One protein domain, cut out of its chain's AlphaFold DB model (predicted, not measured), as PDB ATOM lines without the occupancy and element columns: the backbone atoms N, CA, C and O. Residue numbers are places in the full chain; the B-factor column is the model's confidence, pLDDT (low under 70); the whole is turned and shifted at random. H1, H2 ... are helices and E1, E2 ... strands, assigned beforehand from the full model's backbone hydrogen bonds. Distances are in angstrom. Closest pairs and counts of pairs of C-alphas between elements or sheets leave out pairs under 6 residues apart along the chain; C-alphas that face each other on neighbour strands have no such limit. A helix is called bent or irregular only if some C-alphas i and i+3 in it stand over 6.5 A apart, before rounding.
ATOM      1  N   LEU A   2     -55.855  -0.948   4.505       69.88
ATOM      2  CA  LEU A   2     -57.094  -1.372   5.203       69.88
ATOM      3  C   LEU A   2     -57.407  -2.875   5.089       69.88
ATOM      4  O   LEU A   2     -57.839  -3.481   6.061       69.88
ATOM      5  N   SER A   3     -57.186  -3.481   3.920       70.50
ATOM      6  CA  SER A   3     -57.346  -4.931   3.733       70.50
ATOM      7  C   SER A   3     -56.390  -5.732   4.618       70.50
ATOM      8  O   SER A   3     -56.816  -6.673   5.271       70.50
ATOM      9  N   VAL A   4     -55.124  -5.310   4.679       74.31
ATOM     10  CA  VAL A   4     -54.084  -5.936   5.510       74.31
ATOM     11  C   VAL A   4     -54.419  -5.803   6.993       74.31
ATOM     12  O   VAL A   4     -54.380  -6.790   7.715       74.31
ATOM     13  N   ARG A   5     -54.847  -4.615   7.439       82.75
ATOM     14  CA  ARG A   5     -55.330  -4.400   8.809       82.75
ATOM     15  C   ARG A   5     -56.456  -5.366   9.167       82.75
ATOM     16  O   ARG A   5     -56.382  -6.001  10.203       82.75
ATOM     17  N   ARG A   6     -57.481  -5.478   8.315       79.94
ATOM     18  CA  ARG A   6     -58.664  -6.320   8.566       79.94
ATOM     19  C   ARG A   6     -58.367  -7.813   8.600       79.94
ATOM     20  O   ARG A   6     -59.142  -8.552   9.193       79.94
ATOM     21  N   ALA A   7     -57.289  -8.246   7.951       80.88
ATOM     22  CA  ALA A   7     -56.802  -9.614   8.080       80.88
ATOM     23  C   ALA A   7     -56.172  -9.869   9.461       80.88
ATOM     24  O   ALA A   7     -56.182 -11.001   9.919       80.88
ATOM     25  N   PHE A   8     -55.664  -8.821  10.120       82.69
ATOM     26  CA  PHE A   8     -54.981  -8.906  11.410       82.69
ATOM     27  C   PHE A   8     -55.893  -8.605  12.612       82.69
ATOM     28  O   PHE A   8     -55.922  -9.356  13.580       82.69
ATOM     29  N   CYS A   9     -56.643  -7.501  12.582       85.38
ATOM     30  CA  CYS A   9     -57.491  -7.070  13.693       85.38
ATOM     31  C   CYS A   9     -58.790  -6.411  13.211       85.38
ATOM     32  O   CYS A   9     -58.918  -5.986  12.057       85.38
ATOM     33  N   ALA A  10     -59.761  -6.261  14.117       81.31
ATOM     34  CA  ALA A  10     -60.978  -5.525  13.808       81.31
ATOM     35  C   ALA A  10     -60.676  -4.038  13.552       81.31
ATOM     36  O   ALA A  10     -59.756  -3.444  14.117       81.31
ATOM     37  N   ASP A  11     -61.502  -3.397  12.724       75.88
ATOM     38  CA  ASP A  11     -61.295  -2.011  12.288       75.88
ATOM     39  C   ASP A  11     -61.191  -1.005  13.454       75.88
ATOM     40  O   ASP A  11     -60.510   0.013  13.322       75.88
ATOM     41  N   ARG A  12     -61.833  -1.296  14.594       76.12
ATOM     42  CA  ARG A  12     -61.887  -0.424  15.781       76.12
ATOM     43  C   ARG A  12     -60.782  -0.674  16.810       76.12
ATOM     44  O   ARG A  12     -60.651   0.135  17.726       76.12
ATOM     45  N   ASP A  13     -60.002  -1.738  16.647       87.31
ATOM     46  CA  ASP A  13     -59.008  -2.152  17.635       87.31
ATOM     47  C   ASP A  13     -57.640  -1.553  17.319       87.31
ATOM     48  O   ASP A  13     -57.266  -1.388  16.162       87.31
ATOM     49  N   PHE A  14     -56.869  -1.218  18.346       91.06
ATOM     50  CA  PHE A  14     -55.496  -0.743  18.184       91.06
ATOM     51  C   PHE A  14     -54.532  -1.829  18.638       91.06
ATOM     52  O   PHE A  14     -54.844  -2.600  19.545       91.06
ATOM     53  N   PHE A  15     -53.365  -1.892  18.009       94.06
ATOM     54  CA  PHE A  15     -52.410  -2.969  18.231       94.06
ATOM     55  C   PHE A  15     -50.980  -2.457  18.202       94.06
ATOM     56  O   PHE A  15     -50.660  -1.480  17.522       94.06
ATOM     57  N   LYS A  16     -50.097  -3.153  18.917       95.44
ATOM     58  CA  LYS A  16     -48.663  -2.894  18.831       95.44
ATOM     59  C   LYS A  16     -48.136  -3.511  17.549       95.44
ATOM     60  O   LYS A  16     -48.511  -4.620  17.170       95.44
ATOM     61  N   MET A  17     -47.214  -2.822  16.897       95.50
ATOM     62  CA  MET A  17     -46.607  -3.336  15.672       95.50
ATOM     63  C   MET A  17     -45.775  -4.589  15.907       95.50
ATOM     64  O   MET A  17     -45.597  -5.375  14.985       95.50
ATOM     65  N   THR A  18     -45.293  -4.803  17.129       96.62
ATOM     66  CA  THR A  18     -44.613  -6.046  17.492       96.62
ATOM     67  C   THR A  18     -45.544  -7.251  17.422       96.62
ATOM     68  O   THR A  18     -45.095  -8.316  17.018       96.62
ATOM     69  N   ASP A  19     -46.829  -7.091  17.748       95.88
ATOM     70  CA  ASP A  19     -47.823  -8.163  17.631       95.88
ATOM     71  C   ASP A  19     -48.140  -8.438  16.154       95.88
ATOM     72  O   ASP A  19     -48.126  -9.587  15.725       95.88
ATOM     73  N   PHE A  20     -48.299  -7.381  15.351       94.19
ATOM     74  CA  PHE A  20     -48.480  -7.493  13.900       94.19
ATOM     75  C   PHE A  20     -47.316  -8.219  13.218       94.19
ATOM     76  O   PHE A  20     -47.528  -9.143  12.442       94.19
ATOM     77  N   TRP A  21     -46.075  -7.826  13.514       94.06
ATOM     78  CA  TRP A  21     -44.900  -8.453  12.913       94.06
ATOM     79  C   TRP A  21     -44.737  -9.913  13.331       94.06
ATOM     80  O   TRP A  21     -44.331 -10.715  12.501       94.06
ATOM     81  N   LYS A  22     -45.069 -10.265  14.580       94.44
ATOM     82  CA  LYS A  22     -45.048 -11.662  15.039       94.44
ATOM     83  C   LYS A  22     -46.066 -12.525  14.304       94.44
ATOM     84  O   LYS A  22     -45.730 -13.649  13.972       94.44
ATOM     85  N   GLU A  23     -47.259 -12.002  14.034       91.50
ATOM     86  CA  GLU A  23     -48.297 -12.730  13.288       91.50
ATOM     87  C   GLU A  23     -47.891 -13.010  11.838       91.50
ATOM     88  O   GLU A  23     -48.294 -14.010  11.257       91.50
ATOM     89  N   LEU A  24     -47.079 -12.133  11.241       88.00
ATOM     90  CA  LEU A  24     -46.571 -12.349   9.887       88.00
ATOM     91  C   LEU A  24     -45.494 -13.435   9.814       88.00
ATOM     92  O   LEU A  24     -45.288 -13.979   8.733       88.00
ATOM     93  N   VAL A  25     -44.786 -13.712  10.915       89.12
ATOM     94  CA  VAL A  25     -43.758 -14.759  10.947       89.12
ATOM     95  C   VAL A  25     -44.434 -16.113  10.786       89.12
ATOM     96  O   VAL A  25     -45.305 -16.476  11.570       89.12
ATOM     97  N   ASP A  26     -43.994 -16.871   9.788       82.31
ATOM     98  CA  ASP A  26     -44.478 -18.218   9.524       82.31
ATOM     99  C   ASP A  26     -43.378 -19.267   9.720       82.31
ATOM    100  O   ASP A  26     -42.177 -18.979   9.721       82.31
ATOM    101  N   ASP A  27     -43.797 -20.526   9.848       75.56
ATOM    102  CA  ASP A  27     -42.887 -21.667  10.010       75.56
ATOM    103  C   ASP A  27     -42.014 -21.914   8.765       75.56
ATOM    104  O   ASP A  27     -41.024 -22.645   8.814       75.56
ATOM    105  N   GLN A  28     -42.379 -21.314   7.627       75.56
ATOM    106  CA  GLN A  28     -41.688 -21.458   6.344       75.56
ATOM    107  C   GLN A  28     -40.570 -20.418   6.156       75.56
ATOM    108  O   GLN A  28     -39.786 -20.515   5.204       75.56
ATOM    109  N   GLY A  29     -40.469 -19.437   7.060       78.44
ATOM    110  CA  GLY A  29     -39.488 -18.360   7.010       78.44
ATOM    111  C   GLY A  29     -39.712 -17.384   5.852       78.44
ATOM    112  O   GLY A  29     -38.749 -16.773   5.377       78.44
ATOM    113  N   SER A  30     -40.950 -17.252   5.362       85.25
ATOM    114  CA  SER A  30     -41.307 -16.235   4.367       85.25
ATOM    115  C   SER A  30     -41.233 -14.832   4.967       85.25
ATOM    116  O   SER A  30     -40.846 -13.888   4.278       85.25
ATOM    117  N   VAL A  31     -41.484 -14.707   6.272       88.38
ATOM    118  CA  VAL A  31     -41.220 -13.502   7.057       88.38
ATOM    119  C   VAL A  31     -40.393 -13.874   8.280       88.38
ATOM    120  O   VAL A  31     -40.691 -14.836   8.980       88.38
ATOM    121  N   SER A  32     -39.348 -13.100   8.559       92.31
ATOM    122  CA  SER A  32     -38.510 -13.285   9.743       92.31
ATOM    123  C   SER A  32     -38.183 -11.961  10.425       92.31
ATOM    124  O   SER A  32     -38.182 -10.895   9.805       92.31
ATOM    125  N   ILE A  33     -37.908 -12.044  11.727       94.81
ATOM    126  CA  ILE A  33     -37.525 -10.912  12.570       94.81
ATOM    127  C   ILE A  33     -36.117 -11.183  13.094       94.81
ATOM    128  O   ILE A  33     -35.890 -12.155  13.812       94.81
ATOM    129  N   ASN A  34     -35.179 -10.307  12.756       93.81
ATOM    130  CA  ASN A  34     -33.814 -10.329  13.248       93.81
ATOM    131  C   ASN A  34     -33.604  -9.181  14.241       93.81
ATOM    132  O   ASN A  34     -33.645  -8.004  13.872       93.81
ATOM    133  N   LEU A  35     -33.376  -9.521  15.507       93.25
ATOM    134  CA  LEU A  35     -33.101  -8.543  16.553       93.25
ATOM    135  C   LEU A  35     -31.607  -8.514  16.851       93.25
ATOM    136  O   LEU A  35     -31.019  -9.531  17.211       93.25
ATOM    137  N   PHE A  36     -31.000  -7.335  16.750       89.12
ATOM    138  CA  PHE A  36     -29.606  -7.117  17.132       89.12
ATOM    139  C   PHE A  36     -29.522  -6.168  18.325       89.12
ATOM    140  O   PHE A  36     -30.485  -5.487  18.670       89.12
ATOM    141  N   ARG A  37     -28.378  -6.118  19.002       84.12
ATOM    142  CA  ARG A  37     -28.167  -5.195  20.120       84.12
ATOM    143  C   ARG A  37     -27.040  -4.239  19.784       84.12
ATOM    144  O   ARG A  37     -25.897  -4.665  19.634       84.12
ATOM    145  N   PHE A  38     -27.356  -2.955  19.671       74.94
ATOM    146  CA  PHE A  38     -26.348  -1.930  19.453       74.94
ATOM    147  C   PHE A  38     -25.779  -1.438  20.790       74.94
ATOM    148  O   PHE A  38     -26.355  -0.589  21.468       74.94
ATOM    149  N   GLY A  39     -24.623  -1.979  21.173       70.38
ATOM    150  CA  GLY A  39     -23.900  -1.567  22.377       70.38
ATOM    151  C   GLY A  39     -24.615  -1.876  23.704       70.38
ATOM    152  O   GLY A  39     -25.671  -2.506  23.766       70.38
ATOM    153  N   ASN A  40     -23.999  -1.432  24.804       64.25
ATOM    154  CA  ASN A  40     -24.475  -1.673  26.175       64.25
ATOM    155  C   ASN A  40     -25.084  -0.421  26.843       64.25
ATOM    156  O   ASN A  40     -25.379  -0.450  28.036       64.25
ATOM    157  N   GLY A  41     -25.253   0.677  26.098       66.56
ATOM    158  CA  GLY A  41     -25.666   1.982  26.622       66.56
ATOM    159  C   GLY A  41     -27.180   2.200  26.754       66.56
ATOM    160  O   GLY A  41     -28.016   1.394  26.334       66.56
ATOM    161  N   SER A  42     -27.550   3.339  27.350       62.53
ATOM    162  CA  SER A  42     -28.935   3.823  27.374       62.53
ATOM    163  C   SER A  42     -29.413   4.266  25.989       62.53
ATOM    164  O   SER A  42     -30.582   4.046  25.666       62.53
ATOM    165  N   ASP A  43     -28.504   4.805  25.177       72.69
ATOM    166  CA  ASP A  43     -28.762   5.218  23.803       72.69
ATOM    167  C   ASP A  43     -28.689   4.012  22.867       72.69
ATOM    168  O   ASP A  43     -27.673   3.322  22.790       72.69
ATOM    169  N   TYR A  44     -29.792   3.760  22.169       79.25
ATOM    170  CA  TYR A  44     -29.905   2.750  21.124       79.25
ATOM    171  C   TYR A  44     -30.379   3.431  19.836       79.25
ATOM    172  O   TYR A  44     -31.084   4.449  19.893       79.25
ATOM    173  N   PRO A  45     -30.003   2.912  18.659       76.62
ATOM    174  CA  PRO A  45     -30.486   3.450  17.407       76.62
ATOM    175  C   PRO A  45     -31.991   3.191  17.308       76.62
ATOM    176  O   PRO A  45     -32.452   2.052  17.324       76.62
ATOM    177  N   LYS A  46     -32.766   4.264  17.150       81.56
ATOM    178  CA  LYS A  46     -34.188   4.202  16.790       81.56
ATOM    179  C   LYS A  46     -34.334   3.870  15.304       81.56
ATOM    180  O   LYS A  46     -34.809   4.690  14.524       81.56
ATOM    181  N   LYS A  47     -33.806   2.714  14.909       80.00
ATOM    182  CA  LYS A  47     -33.734   2.269  13.521       80.00
ATOM    183  C   LYS A  47     -34.231   0.836  13.415       80.00
ATOM    184  O   LYS A  47     -33.822  -0.039  14.177       80.00
ATOM    185  N   ALA A  48     -35.087   0.628  12.433       88.12
ATOM    186  CA  ALA A  48     -35.398  -0.667  11.872       88.12
ATOM    187  C   ALA A  48     -35.183  -0.572  10.356       88.12
ATOM    188  O   ALA A  48     -35.022   0.525   9.820       88.12
ATOM    189  N   ALA A  49     -35.098  -1.717   9.700       87.44
ATOM    190  CA  ALA A  49     -35.040  -1.808   8.253       87.44
ATOM    191  C   ALA A  49     -35.686  -3.117   7.814       87.44
ATOM    192  O   ALA A  49     -35.530  -4.143   8.484       87.44
ATOM    193  N   VAL A  50     -36.359  -3.101   6.671       86.88
ATOM    194  CA  VAL A  50     -36.857  -4.318   6.031       86.88
ATOM    195  C   VAL A  50     -36.136  -4.580   4.720       86.88
ATOM    196  O   VAL A  50     -35.952  -3.693   3.890       86.88
ATOM    197  N   ILE A  51     -35.765  -5.842   4.522       84.00
ATOM    198  CA  ILE A  51     -35.234  -6.354   3.261       84.00
ATOM    199  C   ILE A  51     -36.243  -7.349   2.698       84.00
ATOM    200  O   ILE A  51     -36.720  -8.224   3.421       84.00
ATOM    201  N   VAL A  52     -36.543  -7.233   1.405       82.75
ATOM    202  CA  VAL A  52     -37.336  -8.227   0.675       82.75
ATOM    203  C   VAL A  52     -36.487  -8.804  -0.446       82.75
ATOM    204  O   VAL A  52     -36.052  -8.081  -1.340       82.75
ATOM    205  N   PHE A  53     -36.222 -10.107  -0.390       79.81
ATOM    206  CA  PHE A  53     -35.362 -10.788  -1.353       79.81
ATOM    207  C   PHE A  53     -35.828 -12.226  -1.580       79.81
ATOM    208  O   PHE A  53     -36.077 -12.962  -0.628       79.81
ATOM    209  N   GLY A  54     -35.952 -12.637  -2.845       76.44
ATOM    210  CA  GLY A  54     -36.336 -14.010  -3.198       76.44
ATOM    211  C   GLY A  54     -37.682 -14.457  -2.611       76.44
ATOM    212  O   GLY A  54     -37.824 -15.616  -2.238       76.44
ATOM    213  N   GLY A  55     -38.642 -13.534  -2.469       78.19
ATOM    214  CA  GLY A  55     -39.950 -13.805  -1.859       78.19
ATOM    215  C   GLY A  55     -39.947 -13.882  -0.328       78.19
ATOM    216  O   GLY A  55     -40.980 -14.196   0.252       78.19
ATOM    217  N   ARG A  56     -38.816 -13.592   0.327       84.88
ATOM    218  CA  ARG A  56     -38.697 -13.537   1.789       84.88
ATOM    219  C   ARG A  56     -38.586 -12.102   2.277       84.88
ATOM    220  O   ARG A  56     -37.852 -11.308   1.691       84.88
ATOM    221  N   VAL A  57     -39.258 -11.797   3.378       87.00
ATOM    222  CA  VAL A  57     -39.225 -10.516   4.086       87.00
ATOM    223  C   VAL A  57     -38.432 -10.692   5.380       87.00
ATOM    224  O   VAL A  57     -38.701 -11.588   6.173       87.00
ATOM    225  N   THR A  58     -37.440  -9.844   5.616       90.56
ATOM    226  CA  THR A  58     -36.671  -9.835   6.867       90.56
ATOM    227  C   THR A  58     -36.741  -8.453   7.489       90.56
ATOM    228  O   THR A  58     -36.170  -7.505   6.948       90.56
ATOM    229  N   LEU A  59     -37.421  -8.341   8.629       93.06
ATOM    230  CA  LEU A  59     -37.357  -7.161   9.483       93.06
ATOM    231  C   LEU A  59     -36.106  -7.257  10.353       93.06
ATOM    232  O   LEU A  59     -35.950  -8.215  11.102       93.06
ATOM    233  N   THR A  60     -35.246  -6.250  10.303       92.44
ATOM    234  CA  THR A  60     -34.098  -6.115  11.201       92.44
ATOM    235  C   THR A  60     -34.290  -4.894  12.090       92.44
ATOM    236  O   THR A  60     -34.491  -3.791  11.588       92.44
ATOM    237  N   ALA A  61     -34.235  -5.073  13.409       92.06
ATOM    238  CA  ALA A  61     -34.436  -3.985  14.366       92.06
ATOM    239  C   ALA A  61     -33.529  -4.130  15.592       92.06
ATOM    240  O   ALA A  61     -33.098  -5.231  15.941       92.06
ATOM    241  N   ASP A  62     -33.262  -3.014  16.270       92.12
ATOM    242  CA  ASP A  62     -32.597  -3.065  17.569       92.12
ATOM    243  C   ASP A  62     -33.521  -3.713  18.623       92.12
ATOM    244  O   ASP A  62     -34.713  -3.418  18.723       92.12
ATOM    245  N   SER A  63     -32.965  -4.613  19.427       92.31
ATOM    246  CA  SER A  63     -33.664  -5.349  20.485       92.31
ATOM    247  C   SER A  63     -34.316  -4.422  21.511       92.31
ATOM    248  O   SER A  63     -35.438  -4.682  21.937       92.31
ATOM    249  N   LYS A  64     -33.687  -3.293  21.850       91.75
ATOM    250  CA  LYS A  64     -34.245  -2.319  22.791       91.75
ATOM    251  C   LYS A  64     -35.388  -1.516  22.173       91.75
ATOM    252  O   LYS A  64     -36.366  -1.234  22.866       91.75
ATOM    253  N   LEU A  65     -35.309  -1.209  20.873       93.19
ATOM    254  CA  LEU A  65     -36.440  -0.664  20.110       93.19
ATOM    255  C   LEU A  65     -37.628  -1.624  20.193       93.19
ATOM    256  O   LEU A  65     -38.732  -1.217  20.557       93.19
ATOM    257  N   TRP A  66     -37.389  -2.907  19.923       95.12
ATOM    258  CA  TRP A  66     -38.417  -3.941  19.975       95.12
ATOM    259  C   TRP A  66     -39.042  -4.079  21.369       95.12
ATOM    260  O   TRP A  66     -40.265  -4.047  21.510       95.12
ATOM    261  N   GLU A  67     -38.225  -4.173  22.419       94.81
ATOM    262  CA  GLU A  67     -38.685  -4.246  23.811       94.81
ATOM    263  C   GLU A  67     -39.537  -3.033  24.207       94.81
ATOM    264  O   GLU A  67     -40.597  -3.180  24.822       94.81
ATOM    265  N   ASN A  68     -39.109  -1.828  23.831       94.12
ATOM    266  CA  ASN A  68     -39.869  -0.615  24.107       94.12
ATOM    267  C   ASN A  68     -41.187  -0.590  23.328       94.12
ATOM    268  O   ASN A  68     -42.219  -0.223  23.894       94.12
ATOM    269  N   ALA A  69     -41.199  -1.048  22.075       95.25
ATOM    270  CA  ALA A  69     -42.429  -1.191  21.305       95.25
ATOM    271  C   ALA A  69     -43.397  -2.202  21.953       95.25
ATOM    272  O   ALA A  69     -44.589  -1.911  22.075       95.25
ATOM    273  N   VAL A  70     -42.901  -3.330  22.485       96.25
ATOM    274  CA  VAL A  70     -43.700  -4.278  23.294       96.25
ATOM    275  C   VAL A  70     -44.302  -3.595  24.527       96.25
ATOM    276  O   VAL A  70     -45.449  -3.871  24.885       96.25
ATOM    277  N   ARG A  71     -43.588  -2.658  25.155       95.00
ATOM    278  CA  ARG A  71     -44.098  -1.855  26.283       95.00
ATOM    279  C   ARG A  71     -45.061  -0.737  25.865       95.00
ATOM    280  O   ARG A  71     -45.593  -0.052  26.730       95.00
ATOM    281  N   GLY A  72     -45.332  -0.575  24.568       91.50
ATOM    282  CA  GLY A  72     -46.219   0.466  24.043       91.50
ATOM    283  C   GLY A  72     -45.523   1.807  23.812       91.50
ATOM    284  O   GLY A  72     -46.187   2.840  23.781       91.50
ATOM    285  N   SER A  73     -44.196   1.818  23.651       91.69
ATOM    286  CA  SER A  73     -43.481   3.027  23.247       91.69
ATOM    287  C   SER A  73     -43.991   3.506  21.896       91.69
ATOM    288  O   SER A  73     -44.009   2.766  20.910       91.69
ATOM    289  N   TYR A  74     -44.404   4.764  21.886       89.62
ATOM    290  CA  TYR A  74     -45.041   5.426  20.765       89.62
ATOM    291  C   TYR A  74     -44.146   5.458  19.524       89.62
ATOM    292  O   TYR A  74     -44.495   4.918  18.480       89.62
ATOM    293  N   ILE A  75     -42.945   6.027  19.664       90.25
ATOM    294  CA  ILE A  75     -42.018   6.197  18.543       90.25
ATOM    295  C   ILE A  75     -41.489   4.861  18.017       90.25
ATOM    296  O   ILE A  75     -41.340   4.700  16.810       90.25
ATOM    297  N   ASP A  76     -41.249   3.890  18.899       93.50
ATOM    298  CA  ASP A  76     -40.717   2.592  18.488       93.50
ATOM    299  C   ASP A  76     -41.783   1.775  17.735       93.50
ATOM    300  O   ASP A  76     -41.477   1.157  16.719       93.50
ATOM    301  N   ASN A  77     -43.056   1.837  18.155       95.19
ATOM    302  CA  ASN A  77     -44.157   1.253  17.381       95.19
ATOM    303  C   ASN A  77     -44.342   1.951  16.031       95.19
ATOM    304  O   ASN A  77     -44.562   1.267  15.032       95.19
ATOM    305  N   PHE A  78     -44.221   3.281  15.974       93.12
ATOM    306  CA  PHE A  78     -44.326   4.006  14.710       93.12
ATOM    307  C   PHE A  78     -43.238   3.595  13.712       93.12
ATOM    308  O   PHE A  78     -43.550   3.353  12.550       93.12
ATOM    309  N   ILE A  79     -41.987   3.449  14.162       92.75
ATOM    310  CA  ILE A  79     -40.876   2.983  13.316       92.75
ATOM    311  C   ILE A  79     -41.184   1.597  12.739       92.75
ATOM    312  O   ILE A  79     -41.051   1.375  11.541       92.75
ATOM    313  N   LEU A  80     -41.685   0.669  13.558       95.00
ATOM    314  CA  LEU A  80     -42.073  -0.658  13.068       95.00
ATOM    315  C   LEU A  80     -43.264  -0.613  12.092       95.00
ATOM    316  O   LEU A  80     -43.333  -1.437  11.179       95.00
ATOM    317  N   ALA A  81     -44.205   0.322  12.270       93.81
ATOM    318  CA  ALA A  81     -45.342   0.525  11.364       93.81
ATOM    319  C   ALA A  81     -44.893   1.092  10.015       93.81
ATOM    320  O   ALA A  81     -45.409   0.693   8.972       93.81
ATOM    321  N   HIS A  82     -43.935   2.014  10.052       92.94
ATOM    322  CA  HIS A  82     -43.311   2.617   8.885       92.94
ATOM    323  C   HIS A  82     -42.664   1.548   7.996       92.94
ATOM    324  O   HIS A  82     -42.988   1.451   6.812       92.94
ATOM    325  N   GLU A  83     -41.866   0.657   8.586       91.88
ATOM    326  CA  GLU A  83     -41.260  -0.468   7.869       91.88
ATOM    327  C   GLU A  83     -42.302  -1.408   7.236       91.88
ATOM    328  O   GLU A  83     -42.160  -1.846   6.092       91.88
ATOM    329  N   ALA A  84     -43.411  -1.678   7.935       91.31
ATOM    330  CA  ALA A  84     -44.510  -2.461   7.368       91.31
ATOM    331  C   ALA A  84     -45.168  -1.745   6.170       91.31
ATOM    332  O   ALA A  84     -45.655  -2.397   5.242       91.31
ATOM    333  N   GLY A  85     -45.166  -0.409   6.172       89.69
ATOM    334  CA  GLY A  85     -45.578   0.422   5.045       89.69
ATOM    335  C   GLY A  85     -44.727   0.180   3.799       89.69
ATOM    336  O   GLY A  85     -45.291  -0.039   2.727       89.69
ATOM    337  N   HIS A  86     -43.398   0.124   3.935       88.19
ATOM    338  CA  HIS A  86     -42.494  -0.172   2.815       88.19
ATOM    339  C   HIS A  86     -42.760  -1.535   2.170       88.19
ATOM    340  O   HIS A  86     -42.718  -1.654   0.943       88.19
ATOM    341  N   VAL A  87     -43.062  -2.557   2.975       85.94
ATOM    342  CA  VAL A  87     -43.429  -3.885   2.459       85.94
ATOM    343  C   VAL A  87     -44.751  -3.819   1.702       85.94
ATOM    344  O   VAL A  87     -44.833  -4.261   0.560       85.94
ATOM    345  N   GLN A  88     -45.784  -3.233   2.309       84.75
ATOM    346  CA  GLN A  88     -47.136  -3.227   1.743       84.75
ATOM    347  C   GLN A  88     -47.290  -2.351   0.498       84.75
ATOM    348  O   GLN A  88     -48.185  -2.599  -0.309       84.75
ATOM    349  N   LEU A  89     -46.464  -1.315   0.361       83.94
ATOM    350  CA  LEU A  89     -46.441  -0.447  -0.815       83.94
ATOM    351  C   LEU A  89     -45.460  -0.917  -1.893       83.94
ATOM    352  O   LEU A  89     -45.310  -0.240  -2.909       83.94
ATOM    353  N   ASP A  90     -44.808  -2.062  -1.685       81.12
ATOM    354  CA  ASP A  90     -43.837  -2.624  -2.621       81.12
ATOM    355  C   ASP A  90     -42.691  -1.643  -2.949       81.12
ATOM    356  O   ASP A  90     -42.178  -1.548  -4.067       81.12
ATOM    357  N   HIS A  91     -42.262  -0.870  -1.944       79.62
ATOM    358  CA  HIS A  91     -41.162   0.092  -2.091       79.62
ATOM    359  C   HIS A  91     -39.809  -0.589  -2.342       79.62
ATOM    360  O   HIS A  91     -38.840   0.094  -2.678       79.62
ATOM    361  N   HIS A  92     -39.742  -1.911  -2.179       67.81
ATOM    362  CA  HIS A  92     -38.578  -2.747  -2.438       67.81
ATOM    363  C   HIS A  92     -38.464  -3.163  -3.916       67.81
ATOM    364  O   HIS A  92     -37.348  -3.260  -4.423       67.81
ATOM    365  N   ALA A  93     -39.573  -3.335  -4.651       61.38
ATOM    366  CA  ALA A  93     -39.519  -3.672  -6.078       61.38
ATOM    367  C   ALA A  93     -39.015  -2.525  -6.965       61.38
ATOM    368  O   ALA A  93     -38.492  -2.762  -8.054       61.38
ATOM    369  N   ARG A  94     -39.147  -1.271  -6.514       56.44
ATOM    370  CA  ARG A  94     -38.723  -0.082  -7.280       56.44
ATOM    371  C   ARG A  94     -37.221   0.214  -7.198       56.44
ATOM    372  O   ARG A  94     -36.736   1.086  -7.912       56.44
ATOM    373  N   GLY A  95     -36.479  -0.533  -6.384       47.12
ATOM    374  CA  GLY A  95     -35.023  -0.484  -6.321       47.12
ATOM    375  C   GLY A  95     -34.502  -1.333  -5.166       47.12
ATOM    376  O   GLY A  95     -34.943  -1.167  -4.032       47.12
ATOM    377  N   ALA A  96     -33.542  -2.217  -5.446       42.38
ATOM    378  CA  ALA A  96     -32.807  -2.974  -4.434       42.38
ATOM    379  C   ALA A  96     -31.830  -2.044  -3.696       42.38
ATOM    380  O   ALA A  96     -30.622  -2.076  -3.922       42.38
ATOM    381  N   VAL A  97     -32.359  -1.151  -2.864       44.94
ATOM    382  CA  VAL A  97     -31.565  -0.213  -2.068       44.94
ATOM    383  C   VAL A  97     -31.966  -0.368  -0.610       44.94
ATOM    384  O   VAL A  97     -33.154  -0.362  -0.294       44.94
ATOM    385  N   ASN A  98     -30.980  -0.509   0.275       46.91
ATOM    386  CA  ASN A  98     -31.200  -0.424   1.715       46.91
ATOM    387  C   ASN A  98     -31.737   0.977   2.029       46.91
ATOM    388  O   ASN A  98     -31.031   1.967   1.830       46.91
ATOM    389  N   LYS A  99     -32.989   1.060   2.479       53.00
ATOM    390  CA  LYS A  99     -33.616   2.306   2.925       53.00
ATOM    391  C   LYS A  99     -33.517   2.351   4.444       53.00
ATOM    392  O   LYS A  99     -33.754   1.351   5.118       53.00
ATOM    393  N   HIS A 100     -33.059   3.478   4.969       50.56
ATOM    394  CA  HIS A 100     -32.877   3.671   6.398       50.56
ATOM    395  C   HIS A 100     -33.747   4.831   6.846       50.56
ATOM    396  O   HIS A 100     -33.588   5.947   6.354       50.56
ATOM    397  N   PHE A 101     -34.598   4.580   7.836       49.44
ATOM    398  CA  PHE A 101     -35.273   5.644   8.556       49.44
ATOM    399  C   PHE A 101     -34.232   6.541   9.252       49.44
ATOM    400  O   PHE A 101     -33.442   6.086  10.093       49.44
ATOM    401  N   GLU A 102     -34.219   7.830   8.909       52.91
ATOM    402  CA  GLU A 102     -33.381   8.843   9.550       52.91
ATOM    403  C   GLU A 102     -34.249   9.887  10.259       52.91
ATOM    404  O   GLU A 102     -35.032  10.612   9.650       52.91
ATOM    405  N   LEU A 103     -34.095   9.975  11.583       51.22
ATOM    406  CA  LEU A 103     -34.650  11.071  12.373       51.22
ATOM    407  C   LEU A 103     -33.775  12.314  12.182       51.22
ATOM    408  O   LEU A 103     -32.632  12.335  12.640       51.22
ATOM    409  N   TYR A 104     -34.316  13.371  11.578       52.47
ATOM    410  CA  TYR A 104     -33.633  14.662  11.505       52.47
ATOM    411  C   TYR A 104     -33.897  15.473  12.777       52.47
ATOM    412  O   TYR A 104     -35.019  15.532  13.276       52.47
ATOM    413  N   LYS A 105     -32.869  16.118  13.335       42.62
ATOM    414  CA  LYS A 105     -33.017  17.035  14.475       42.62
ATOM    415  C   LYS A 105     -33.173  18.462  13.938       42.62
ATOM    416  O   LYS A 105     -32.239  18.991  13.351       42.62
ATOM    417  N   GLY A 106     -34.354  19.053  14.099       51.56
ATOM    418  CA  GLY A 106     -34.646  20.451  13.775       51.56
ATOM    419  C   GLY A 106     -34.664  21.352  15.016       51.56
ATOM    420  O   GLY A 106     -34.562  20.882  16.150       51.56
ATOM    421  N   GLU A 107     -34.833  22.661  14.806       45.81
ATOM    422  CA  GLU A 107     -34.827  23.680  15.874       45.81
ATOM    423  C   GLU A 107     -35.946  23.496  16.919       45.81
ATOM    424  O   GLU A 107     -35.794  23.917  18.061       45.81
ATOM    425  N   ALA A 108     -37.041  22.812  16.567       48.31
ATOM    426  CA  ALA A 108     -38.170  22.523  17.460       48.31
ATOM    427  C   ALA A 108     -38.161  21.095  18.058       48.31
ATOM    428  O   ALA A 108     -39.148  20.679  18.664       48.31
ATOM    429  N   GLY A 109     -37.082  20.319  17.877       55.75
ATOM    430  CA  GLY A 109     -36.983  18.912  18.295       55.75
ATOM    431  C   GLY A 109     -36.648  17.969  17.135       55.75
ATOM    432  O   GLY A 109     -36.105  18.389  16.120       55.75
ATOM    433  N   PHE A 110     -36.948  16.673  17.252       46.88
ATOM    434  CA  PHE A 110     -36.796  15.753  16.117       46.88
ATOM    435  C   PHE A 110     -37.901  16.031  15.086       46.88
ATOM    436  O   PHE A 110     -39.082  15.867  15.378       46.88
ATOM    437  N   ALA A 111     -37.517  16.485  13.896       45.75
ATOM    438  CA  ALA A 111     -38.409  16.718  12.775       45.75
ATOM    439  C   ALA A 111     -38.439  15.470  11.886       45.75
ATOM    440  O   ALA A 111     -37.430  15.070  11.306       45.75
ATOM    441  N   ILE A 112     -39.621  14.876  11.736       50.06
ATOM    442  CA  ILE A 112     -39.858  13.758  10.818       50.06
ATOM    443  C   ILE A 112     -40.165  14.341   9.436       50.06
ATOM    444  O   ILE A 112     -41.287  14.216   8.956       50.06
ATOM    445  N   ARG A 113     -39.240  15.076   8.807       46.31
ATOM    446  CA  ARG A 113     -39.425  15.413   7.388       46.31
ATOM    447  C   ARG A 113     -38.865  14.248   6.569       46.31
ATOM    448  O   ARG A 113     -37.668  14.001   6.680       46.31
ATOM    449  N   PRO A 114     -39.689  13.523   5.794       53.28
ATOM    450  CA  PRO A 114     -39.209  12.377   5.038       53.28
ATOM    451  C   PRO A 114     -38.213  12.859   3.974       53.28
ATOM    452  O   PRO A 114     -38.515  13.841   3.287       53.28
ATOM    453  N   PRO A 115     -37.040  12.222   3.825       57.31
ATOM    454  CA  PRO A 115     -36.039  12.649   2.849       57.31
ATOM    455  C   PRO A 115     -36.491  12.400   1.401       57.31
ATOM    456  O   PRO A 115     -35.967  13.024   0.480       57.31
ATOM    457  N   THR A 116     -37.489  11.531   1.190       72.50
ATOM    458  CA  THR A 116     -38.055  11.202  -0.125       72.50
ATOM    459  C   THR A 116     -39.583  11.069  -0.070       72.50
ATOM    460  O   THR A 116     -40.177  10.933   1.002       72.50
ATOM    461  N   LEU A 117     -40.238  11.087  -1.238       79.44
ATOM    462  CA  LEU A 117     -41.676  10.809  -1.348       79.44
ATOM    463  C   LEU A 117     -42.035   9.399  -0.857       79.44
ATOM    464  O   LEU A 117     -43.075   9.227  -0.237       79.44
ATOM    465  N   GLU A 118     -41.165   8.414  -1.078       80.25
ATOM    466  CA  GLU A 118     -41.399   7.027  -0.657       80.25
ATOM    467  C   GLU A 118     -41.436   6.893   0.872       80.25
ATOM    468  O   GLU A 118     -42.279   6.187   1.420       80.25
ATOM    469  N   GLU A 119     -40.562   7.611   1.577       83.19
ATOM    470  CA  GLU A 119     -40.550   7.663   3.045       83.19
ATOM    471  C   GLU A 119     -41.809   8.362   3.586       83.19
ATOM    472  O   GLU A 119     -42.358   8.001   4.630       83.19
ATOM    473  N   GLU A 120     -42.317   9.364   2.860       84.56
ATOM    474  CA  GLU A 120     -43.592  10.000   3.191       84.56
ATOM    475  C   GLU A 120     -44.777   9.050   2.981       84.56
ATOM    476  O   GLU A 120     -45.667   8.967   3.832       84.56
ATOM    477  N   GLU A 121     -44.779   8.311   1.874       87.12
ATOM    478  CA  GLU A 121     -45.777   7.287   1.575       87.12
ATOM    479  C   GLU A 121     -45.772   6.181   2.640       87.12
ATOM    480  O   GLU A 121     -46.843   5.794   3.109       87.12
ATOM    481  N   ALA A 122     -44.596   5.738   3.096       89.12
ATOM    482  CA  ALA A 122     -44.457   4.766   4.180       89.12
ATOM    483  C   ALA A 122     -44.982   5.304   5.525       89.12
ATOM    484  O   ALA A 122     -45.739   4.614   6.212       89.12
ATOM    485  N   ASN A 123     -44.694   6.567   5.866       90.19
ATOM    486  CA  ASN A 123     -45.260   7.226   7.051       90.19
ATOM    487  C   ASN A 123     -46.793   7.308   7.001       90.19
ATOM    488  O   ASN A 123     -47.473   7.047   7.995       90.19
ATOM    489  N   LEU A 124     -47.366   7.648   5.844       90.56
ATOM    490  CA  LEU A 124     -48.819   7.667   5.672       90.56
ATOM    491  C   LEU A 124     -49.405   6.252   5.720       90.56
ATOM    492  O   LEU A 124     -50.443   6.047   6.350       90.56
ATOM    493  N   ALA A 125     -48.747   5.269   5.105       90.44
ATOM    494  CA  ALA A 125     -49.152   3.872   5.160       90.44
ATOM    495  C   ALA A 125     -49.201   3.357   6.602       90.44
ATOM    496  O   ALA A 125     -50.210   2.761   6.984       90.44
ATOM    497  N   ALA A 126     -48.188   3.663   7.416       92.19
ATOM    498  CA  ALA A 126     -48.167   3.357   8.843       92.19
ATOM    499  C   ALA A 126     -49.429   3.872   9.550       92.19
ATOM    500  O   ALA A 126     -50.116   3.110  10.228       92.19
ATOM    501  N   VAL A 127     -49.801   5.134   9.313       92.06
ATOM    502  CA  VAL A 127     -51.017   5.744   9.883       92.06
ATOM    503  C   VAL A 127     -52.278   5.032   9.393       92.06
ATOM    504  O   VAL A 127     -53.169   4.741  10.185       92.06
ATOM    505  N   PHE A 128     -52.377   4.720   8.098       91.12
ATOM    506  CA  PHE A 128     -53.531   3.995   7.555       91.12
ATOM    507  C   PHE A 128     -53.659   2.578   8.122       91.12
ATOM    508  O   PHE A 128     -54.778   2.105   8.326       91.12
ATOM    509  N   LEU A 129     -52.537   1.901   8.375       90.56
ATOM    510  CA  LEU A 129     -52.504   0.577   8.990       90.56
ATOM    511  C   LEU A 129     -52.956   0.629  10.451       90.56
ATOM    512  O   LEU A 129     -53.800  -0.162  10.863       90.56
ATOM    513  N   GLN A 130     -52.412   1.582  11.205       91.81
ATOM    514  CA  GLN A 130     -52.590   1.708  12.648       91.81
ATOM    515  C   GLN A 130     -53.934   2.339  13.044       91.81
ATOM    516  O   GLN A 130     -54.583   1.870  13.977       91.81
ATOM    517  N   CYS A 131     -54.406   3.349  12.312       90.00
ATOM    518  CA  CYS A 131     -55.671   4.032  12.605       90.00
ATOM    519  C   CYS A 131     -56.879   3.433  11.866       90.00
ATOM    520  O   CYS A 131     -58.016   3.603  12.307       90.00
ATOM    521  N   GLY A 132     -56.675   2.767  10.724       87.75
ATOM    522  CA  GLY A 132     -57.753   2.130   9.966       87.75
ATOM    523  C   GLY A 132     -58.928   3.060   9.631       87.75
ATOM    524  O   GLY A 132     -58.749   4.217   9.247       87.75
ATOM    525  N   THR A 133     -60.157   2.557   9.790       87.81
ATOM    526  CA  THR A 133     -61.384   3.335   9.534       87.81
ATOM    527  C   THR A 133     -61.635   4.424  10.572       87.81
ATOM    528  O   THR A 133     -62.467   5.293  10.334       87.81
ATOM    529  N   ALA A 134     -60.933   4.432  11.712       89.31
ATOM    530  CA  ALA A 134     -61.081   5.498  12.705       89.31
ATOM    531  C   ALA A 134     -60.643   6.868  12.149       89.31
ATOM    532  O   ALA A 134     -61.088   7.908  12.633       89.31
ATOM    533  N   LEU A 135     -59.843   6.883  11.073       89.12
ATOM    534  CA  LEU A 135     -59.524   8.101  10.329       89.12
ATOM    535  C   LEU A 135     -60.759   8.765   9.693       89.12
ATOM    536  O   LEU A 135     -60.719   9.970   9.462       89.12
ATOM    537  N   GLU A 136     -61.840   8.018   9.429       87.62
ATOM    538  CA  GLU A 136     -63.106   8.554   8.899       87.62
ATOM    539  C   GLU A 136     -63.954   9.245   9.993       87.62
ATOM    540  O   GLU A 136     -64.818  10.061   9.670       87.62
ATOM    541  N   ASP A 137     -63.710   8.972  11.283       87.75
ATOM    542  CA  ASP A 137     -64.481   9.548  12.392       87.75
ATOM    543  C   ASP A 137     -63.847  10.840  12.922       87.75
ATOM    544  O   ASP A 137     -62.989  10.830  13.808       87.75
ATOM    545  N   TYR A 138     -64.296  11.981  12.395       87.81
ATOM    546  CA  TYR A 138     -63.827  13.312  12.802       87.81
ATOM    547  C   TYR A 138     -64.250  13.731  14.216       87.81
ATOM    548  O   TYR A 138     -63.782  14.761  14.698       87.81
ATOM    549  N   ARG A 139     -65.097  12.955  14.906       91.06
ATOM    550  CA  ARG A 139     -65.436  13.219  16.314       91.06
ATOM    551  C   ARG A 139     -64.291  12.845  17.253       91.06
ATOM    552  O   ARG A 139     -64.231  13.354  18.364       91.06
ATOM    553  N   ILE A 140     -63.387  11.965  16.814       91.12
ATOM    554  CA  ILE A 140     -62.192  11.590  17.575       91.12
ATOM    555  C   ILE A 140     -61.102  12.630  17.301       91.12
ATOM    556  O   ILE A 140     -60.766  12.888  16.139       91.12
ATOM    557  N   ALA A 141     -60.510  13.220  18.339       93.94
ATOM    558  CA  ALA A 141     -59.412  14.163  18.153       93.94
ATOM    559  C   ALA A 141     -58.201  13.468  17.508       93.94
ATOM    560  O   ALA A 141     -57.897  12.309  17.798       93.94
ATOM    561  N   SER A 142     -57.479  14.168  16.627       92.62
ATOM    562  CA  SER A 142     -56.300  13.589  15.964       92.62
ATOM    563  C   SER A 142     -55.204  13.206  16.958       92.62
ATOM    564  O   SER A 142     -54.494  12.240  16.718       92.62
ATOM    565  N   SER A 143     -55.087  13.921  18.084       93.12
ATOM    566  CA  SER A 143     -54.193  13.561  19.192       93.12
ATOM    567  C   SER A 143     -54.546  12.211  19.811       93.12
ATOM    568  O   SER A 143     -53.652  11.415  20.080       93.12
ATOM    569  N   ASP A 144     -55.838  11.935  19.988       93.81
ATOM    570  CA  ASP A 144     -56.310  10.701  20.617       93.81
ATOM    571  C   ASP A 144     -56.115   9.511  19.684       93.81
ATOM    572  O   ASP A 144     -55.678   8.446  20.120       93.81
ATOM    573  N   LEU A 145     -56.392   9.696  18.386       91.62
ATOM    574  CA  LEU A 145     -56.051   8.697  17.376       91.62
ATOM    575  C   LEU A 145     -54.553   8.448  17.334       91.62
ATOM    576  O   LEU A 145     -54.138   7.294  17.332       91.62
ATOM    577  N   ALA A 146     -53.757   9.519  17.318       91.56
ATOM    578  CA  ALA A 146     -52.315   9.410  17.267       91.56
ATOM    579  C   ALA A 146     -51.808   8.568  18.438       91.56
ATOM    580  O   ALA A 146     -51.135   7.568  18.206       91.56
ATOM    581  N   TYR A 147     -52.229   8.910  19.662       90.62
ATOM    582  CA  TYR A 147     -51.896   8.203  20.898       90.62
ATOM    583  C   TYR A 147     -52.279   6.719  20.859       90.62
ATOM    584  O   TYR A 147     -51.426   5.866  21.088       90.62
ATOM    585  N   ARG A 148     -53.540   6.404  20.536       89.12
ATOM    586  CA  ARG A 148     -54.041   5.018  20.516       89.12
ATOM    587  C   ARG A 148     -53.346   4.157  19.466       89.12
ATOM    588  O   ARG A 148     -53.153   2.970  19.692       89.12
ATOM    589  N   ALA A 149     -52.992   4.757  18.335       88.19
ATOM    590  CA  ALA A 149     -52.406   4.079  17.187       88.19
ATOM    591  C   ALA A 149     -50.872   4.193  17.134       88.19
ATOM    592  O   ALA A 149     -50.264   3.882  16.113       88.19
ATOM    593  N   PHE A 150     -50.250   4.694  18.208       92.19
ATOM    594  CA  PHE A 150     -48.804   4.872  18.328       92.19
ATOM    595  C   PHE A 150     -48.150   5.559  17.105       92.19
ATOM    596  O   PHE A 150     -47.137   5.076  16.612       92.19
ATOM    597  N   THR A 151     -48.756   6.622  16.547       86.69
ATOM    598  CA  THR A 151     -48.347   7.181  15.231       86.69
ATOM    599  C   THR A 151     -47.701   8.572  15.278       86.69
ATOM    600  O   THR A 151     -46.785   8.770  16.038       86.69
ATOM    601  N   ASP A 152     -48.078   9.574  14.492       83.38
ATOM    602  CA  ASP A 152     -47.710  10.983  14.695       83.38
ATOM    603  C   ASP A 152     -48.953  11.808  14.399       83.38
ATOM    604  O   ASP A 152     -49.618  11.594  13.381       83.38
ATOM    605  N   ARG A 153     -49.281  12.760  15.270       89.62
ATOM    606  CA  ARG A 153     -50.474  13.594  15.092       89.62
ATOM    607  C   ARG A 153     -50.455  14.340  13.757       89.62
ATOM    608  O   ARG A 153     -51.485  14.408  13.090       89.62
ATOM    609  N   THR A 154     -49.307  14.870  13.358       88.94
ATOM    610  CA  THR A 154     -49.133  15.586  12.091       88.94
ATOM    611  C   THR A 154     -49.447  14.666  10.919       88.94
ATOM    612  O   THR A 154     -50.162  15.062   9.997       88.94
ATOM    613  N   TYR A 155     -48.986  13.413  10.966       87.44
ATOM    614  CA  TYR A 155     -49.316  12.432   9.935       87.44
ATOM    615  C   TYR A 155     -50.783  11.991   9.974       87.44
ATOM    616  O   TYR A 155     -51.368  11.810   8.907       87.44
ATOM    617  N   VAL A 156     -51.420  11.910  11.147       90.06
ATOM    618  CA  VAL A 156     -52.875  11.679  11.265       90.06
ATOM    619  C   VAL A 156     -53.665  12.808  10.607       90.06
ATOM    620  O   VAL A 156     -54.556  12.543   9.798       90.06
ATOM    621  N   ASP A 157     -53.321  14.062  10.902       90.62
ATOM    622  CA  ASP A 157     -53.976  15.234  10.317       90.62
ATOM    623  C   ASP A 157     -53.826  15.257   8.790       90.62
ATOM    624  O   ASP A 157     -54.779  15.575   8.072       90.62
ATOM    625  N   ARG A 158     -52.659  14.862   8.268       88.31
ATOM    626  CA  ARG A 158     -52.425  14.711   6.823       88.31
ATOM    627  C   ARG A 158     -53.220  13.543   6.234       88.31
ATOM    628  O   ARG A 158     -53.933  13.743   5.254       88.31
ATOM    629  N   ALA A 159     -53.164  12.356   6.839       87.69
ATOM    630  CA  ALA A 159     -53.889  11.164   6.395       87.69
ATOM    631  C   ALA A 159     -55.401  11.418   6.307       87.69
ATOM    632  O   ALA A 159     -56.038  11.095   5.301       87.69
ATOM    633  N   ARG A 160     -55.967  12.104   7.307       89.62
ATOM    634  CA  ARG A 160     -57.372  12.532   7.326       89.62
ATOM    635  C   ARG A 160     -57.751  13.458   6.178       89.62
ATOM    636  O   ARG A 160     -58.920  13.497   5.826       89.62
ATOM    637  N   ARG A 161     -56.826  14.188   5.554       85.94
ATOM    638  CA  ARG A 161     -57.136  14.993   4.354       85.94
ATOM    639  C   ARG A 161     -57.270  14.125   3.100       85.94
ATOM    640  O   ARG A 161     -58.008  14.484   2.188       85.94
ATOM    641  N   PHE A 162     -56.618  12.962   3.067       79.81
ATOM    642  CA  PHE A 162     -56.691  12.018   1.948       79.81
ATOM    643  C   PHE A 162     -57.901  11.074   2.029       79.81
ATOM    644  O   PHE A 162     -58.415  10.631   0.998       79.81
ATOM    645  N   VAL A 163     -58.403  10.792   3.233       71.56
ATOM    646  CA  VAL A 163     -59.571   9.920   3.451       71.56
ATOM    647  C   VAL A 163     -60.835  10.408   2.719       71.56
ATOM    648  O   VAL A 163     -61.407   9.601   1.974       71.56
ATOM    649  N   PRO A 164     -61.248  11.692   2.803       64.56
ATOM    650  CA  PRO A 164     -62.386  12.226   2.058       64.56
ATOM    651  C   PRO A 164     -62.271  12.020   0.554       64.56
ATOM    652  O   PRO A 164     -63.266  11.701  -0.083       64.56
ATOM    653  N   LEU A 165     -61.068  12.116  -0.024       57.03
ATOM    654  CA  LEU A 165     -60.860  11.880  -1.452       57.03
ATOM    655  C   LEU A 165     -61.165  10.422  -1.828       57.03
ATOM    656  O   LEU A 165     -61.743  10.156  -2.881       57.03
ATOM    657  N   SER A 166     -60.817   9.468  -0.961       58.47
ATOM    658  CA  SER A 166     -61.127   8.049  -1.164       58.47
ATOM    659  C   SER A 166     -62.617   7.740  -0.964       58.47
ATOM    660  O   SER A 166     -63.202   7.020  -1.772       58.47
ATOM    661  N   ALA A 167     -63.259   8.323   0.055       59.03
ATOM    662  CA  ALA A 167     -64.696   8.198   0.301       59.03
ATOM    663  C   ALA A 167     -65.515   8.842  -0.831       59.03
ATOM    664  O   ALA A 167     -66.483   8.262  -1.322       59.03
ATOM    665  N   PHE A 168     -65.064   9.993  -1.325       51.69
ATOM    666  CA  PHE A 168     -65.621  10.682  -2.481       51.69
ATOM    667  C   PHE A 168     -65.469   9.853  -3.763       51.69
ATOM    668  O   PHE A 168     -66.463   9.592  -4.435       51.69
ATOM    669  N   LYS A 169     -64.273   9.324  -4.065       54.72
ATOM    670  CA  LYS A 169     -64.055   8.407  -5.204       54.72
ATOM    671  C   LYS A 169     -64.902   7.130  -5.102       54.72
ATOM    672  O   LYS A 169     -65.397   6.646  -6.116       54.72
ATOM    673  N   ARG A 170     -65.109   6.599  -3.892       61.81
ATOM    674  CA  ARG A 170     -65.981   5.439  -3.626       61.81
ATOM    675  C   ARG A 170     -67.449   5.762  -3.912       61.81
ATOM    676  O   ARG A 170     -68.134   4.953  -4.527       61.81
ATOM    677  N   ASN A 171     -67.906   6.956  -3.537       54.16
ATOM    678  CA  ASN A 171     -69.246   7.443  -3.863       54.16
ATOM    679  C   ASN A 171     -69.421   7.752  -5.359       54.16
ATOM    680  O   ASN A 171     -70.483   7.468  -5.897       54.16
ATOM    681  N   LEU A 172     -68.393   8.246  -6.054       52.28
ATOM    682  CA  LEU A 172     -68.432   8.430  -7.512       52.28
ATOM    683  C   LEU A 172     -68.502   7.103  -8.283       52.28
ATOM    684  O   LEU A 172     -69.087   7.050  -9.359       52.28
ATOM    685  N   ARG A 173     -67.908   6.033  -7.738       58.38
ATOM    686  CA  ARG A 173     -67.935   4.677  -8.316       58.38
ATOM    687  C   ARG A 173     -69.183   3.872  -7.948       58.38
ATOM    688  O   ARG A 173     -69.398   2.813  -8.530       58.38
ATOM    689  N   ARG A 174     -70.004   4.335  -6.998       56.84
ATOM    690  CA  ARG A 174     -71.314   3.725  -6.744       56.84
ATOM    691  C   ARG A 174     -72.190   3.972  -7.967       56.84
ATOM    692  O   ARG A 174     -72.392   5.117  -8.364       56.84
TER     693      ARG A 174
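Overview. This is residues 2 to 174 of the 184 residues of an uncharacterized protein of Tabrizicola sp. TH137 (UniProt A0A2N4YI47). A three-stranded sheet, E1 E3 E2, forms a wall at one end, with H2, H3 and H4 over one face; H4, nearest the middle of the whole, separates the sheet from the kinked helix H5, which crosses H4. H1, H6 and H7 pack on H5, residues 168 to 174 stick out at the far end of H7, and a small hairpin, E4 and E5, lies far from the middle. The printed part has 173 residues, with seven named helices and five named strands in the order H1 H2 E1 E2 E3 H3 H4 E4 E5 H5 H6 H7. The class is mixed, helices and strands, and the larger sheet is mixed too. The whole is compact, with a radius of gyration of the C-alphas of 16.2 A and spans of 52 by 43 by 30 A.

Along the chain. H1, residues 2 to 8, begins at C-alpha 2 (-57.094, -1.372, 5.203). H2 is residues 17 to 24. E1 is residues 31 to 36, 16.6 A long; E2, 48 to 53, 16.7 A; E3, 56 to 62, 19.9 A. H3, residues 63 to 70, precedes H4, residues 74 to 88, 21.0 A long. E4 is residues 104 to 106 and E5 109 to 111. H5, residues 117 to 136, 23.9 A long, is irregular: C-alphas 130 and 133 are 9.5 A apart, with a kink of 76 degrees near residue 130. H6 is residues 142 to 148. H7, residues 153 to 173, 30.5 A long, ends at C-alpha 173 (-67.935, 4.677, -8.316).

Arrangement. E1 and E3 are parallel, with N 34 and O 59 2.8 A apart; E3 and E2 are an antiparallel hairpin, with N 58 and O 51 2.8 A apart. H4 is on this sheet at a height of 9.4 A. H2 touches H4 through the C-alphas of Met 17 and Asn 77, 5.5 A, and H3 touches H4 through those of Ala 69 and Asn 77, 4.9 A. The hub, H5, touches H4 with residues 121 to 130 alone, closest at the C-alphas of Gly 85 and Ala 122, 4.6 A. H5 also touches H1 at Arg 5 and Leu 129, C-alphas 5.7 A apart; H6 at Cys 131 and Leu 145, 6.7 A; and H7 at Leu 135 and Arg 160, 5.8 A. E4 and E5 are an antiparallel hairpin, with N 111 and O 104 2.7 A apart. In H1, H2, H3, H4 and H6 every O i to N i+4 pair is within hydrogen-bond range; in H5 12 of 16 are, and in H7 13 of 17.

Size, cuts and confidence. The C-alphas farthest apart, of Asn 40 and Arg 174, are 57.5 A apart. The printed part has no cut; the links E1 to E2 and H4 to E4 are long. Mean pLDDT of the printed part is 80.0, and residue 2, residues 40 to 42, 92 to 115 and 164 to 174 are under 70.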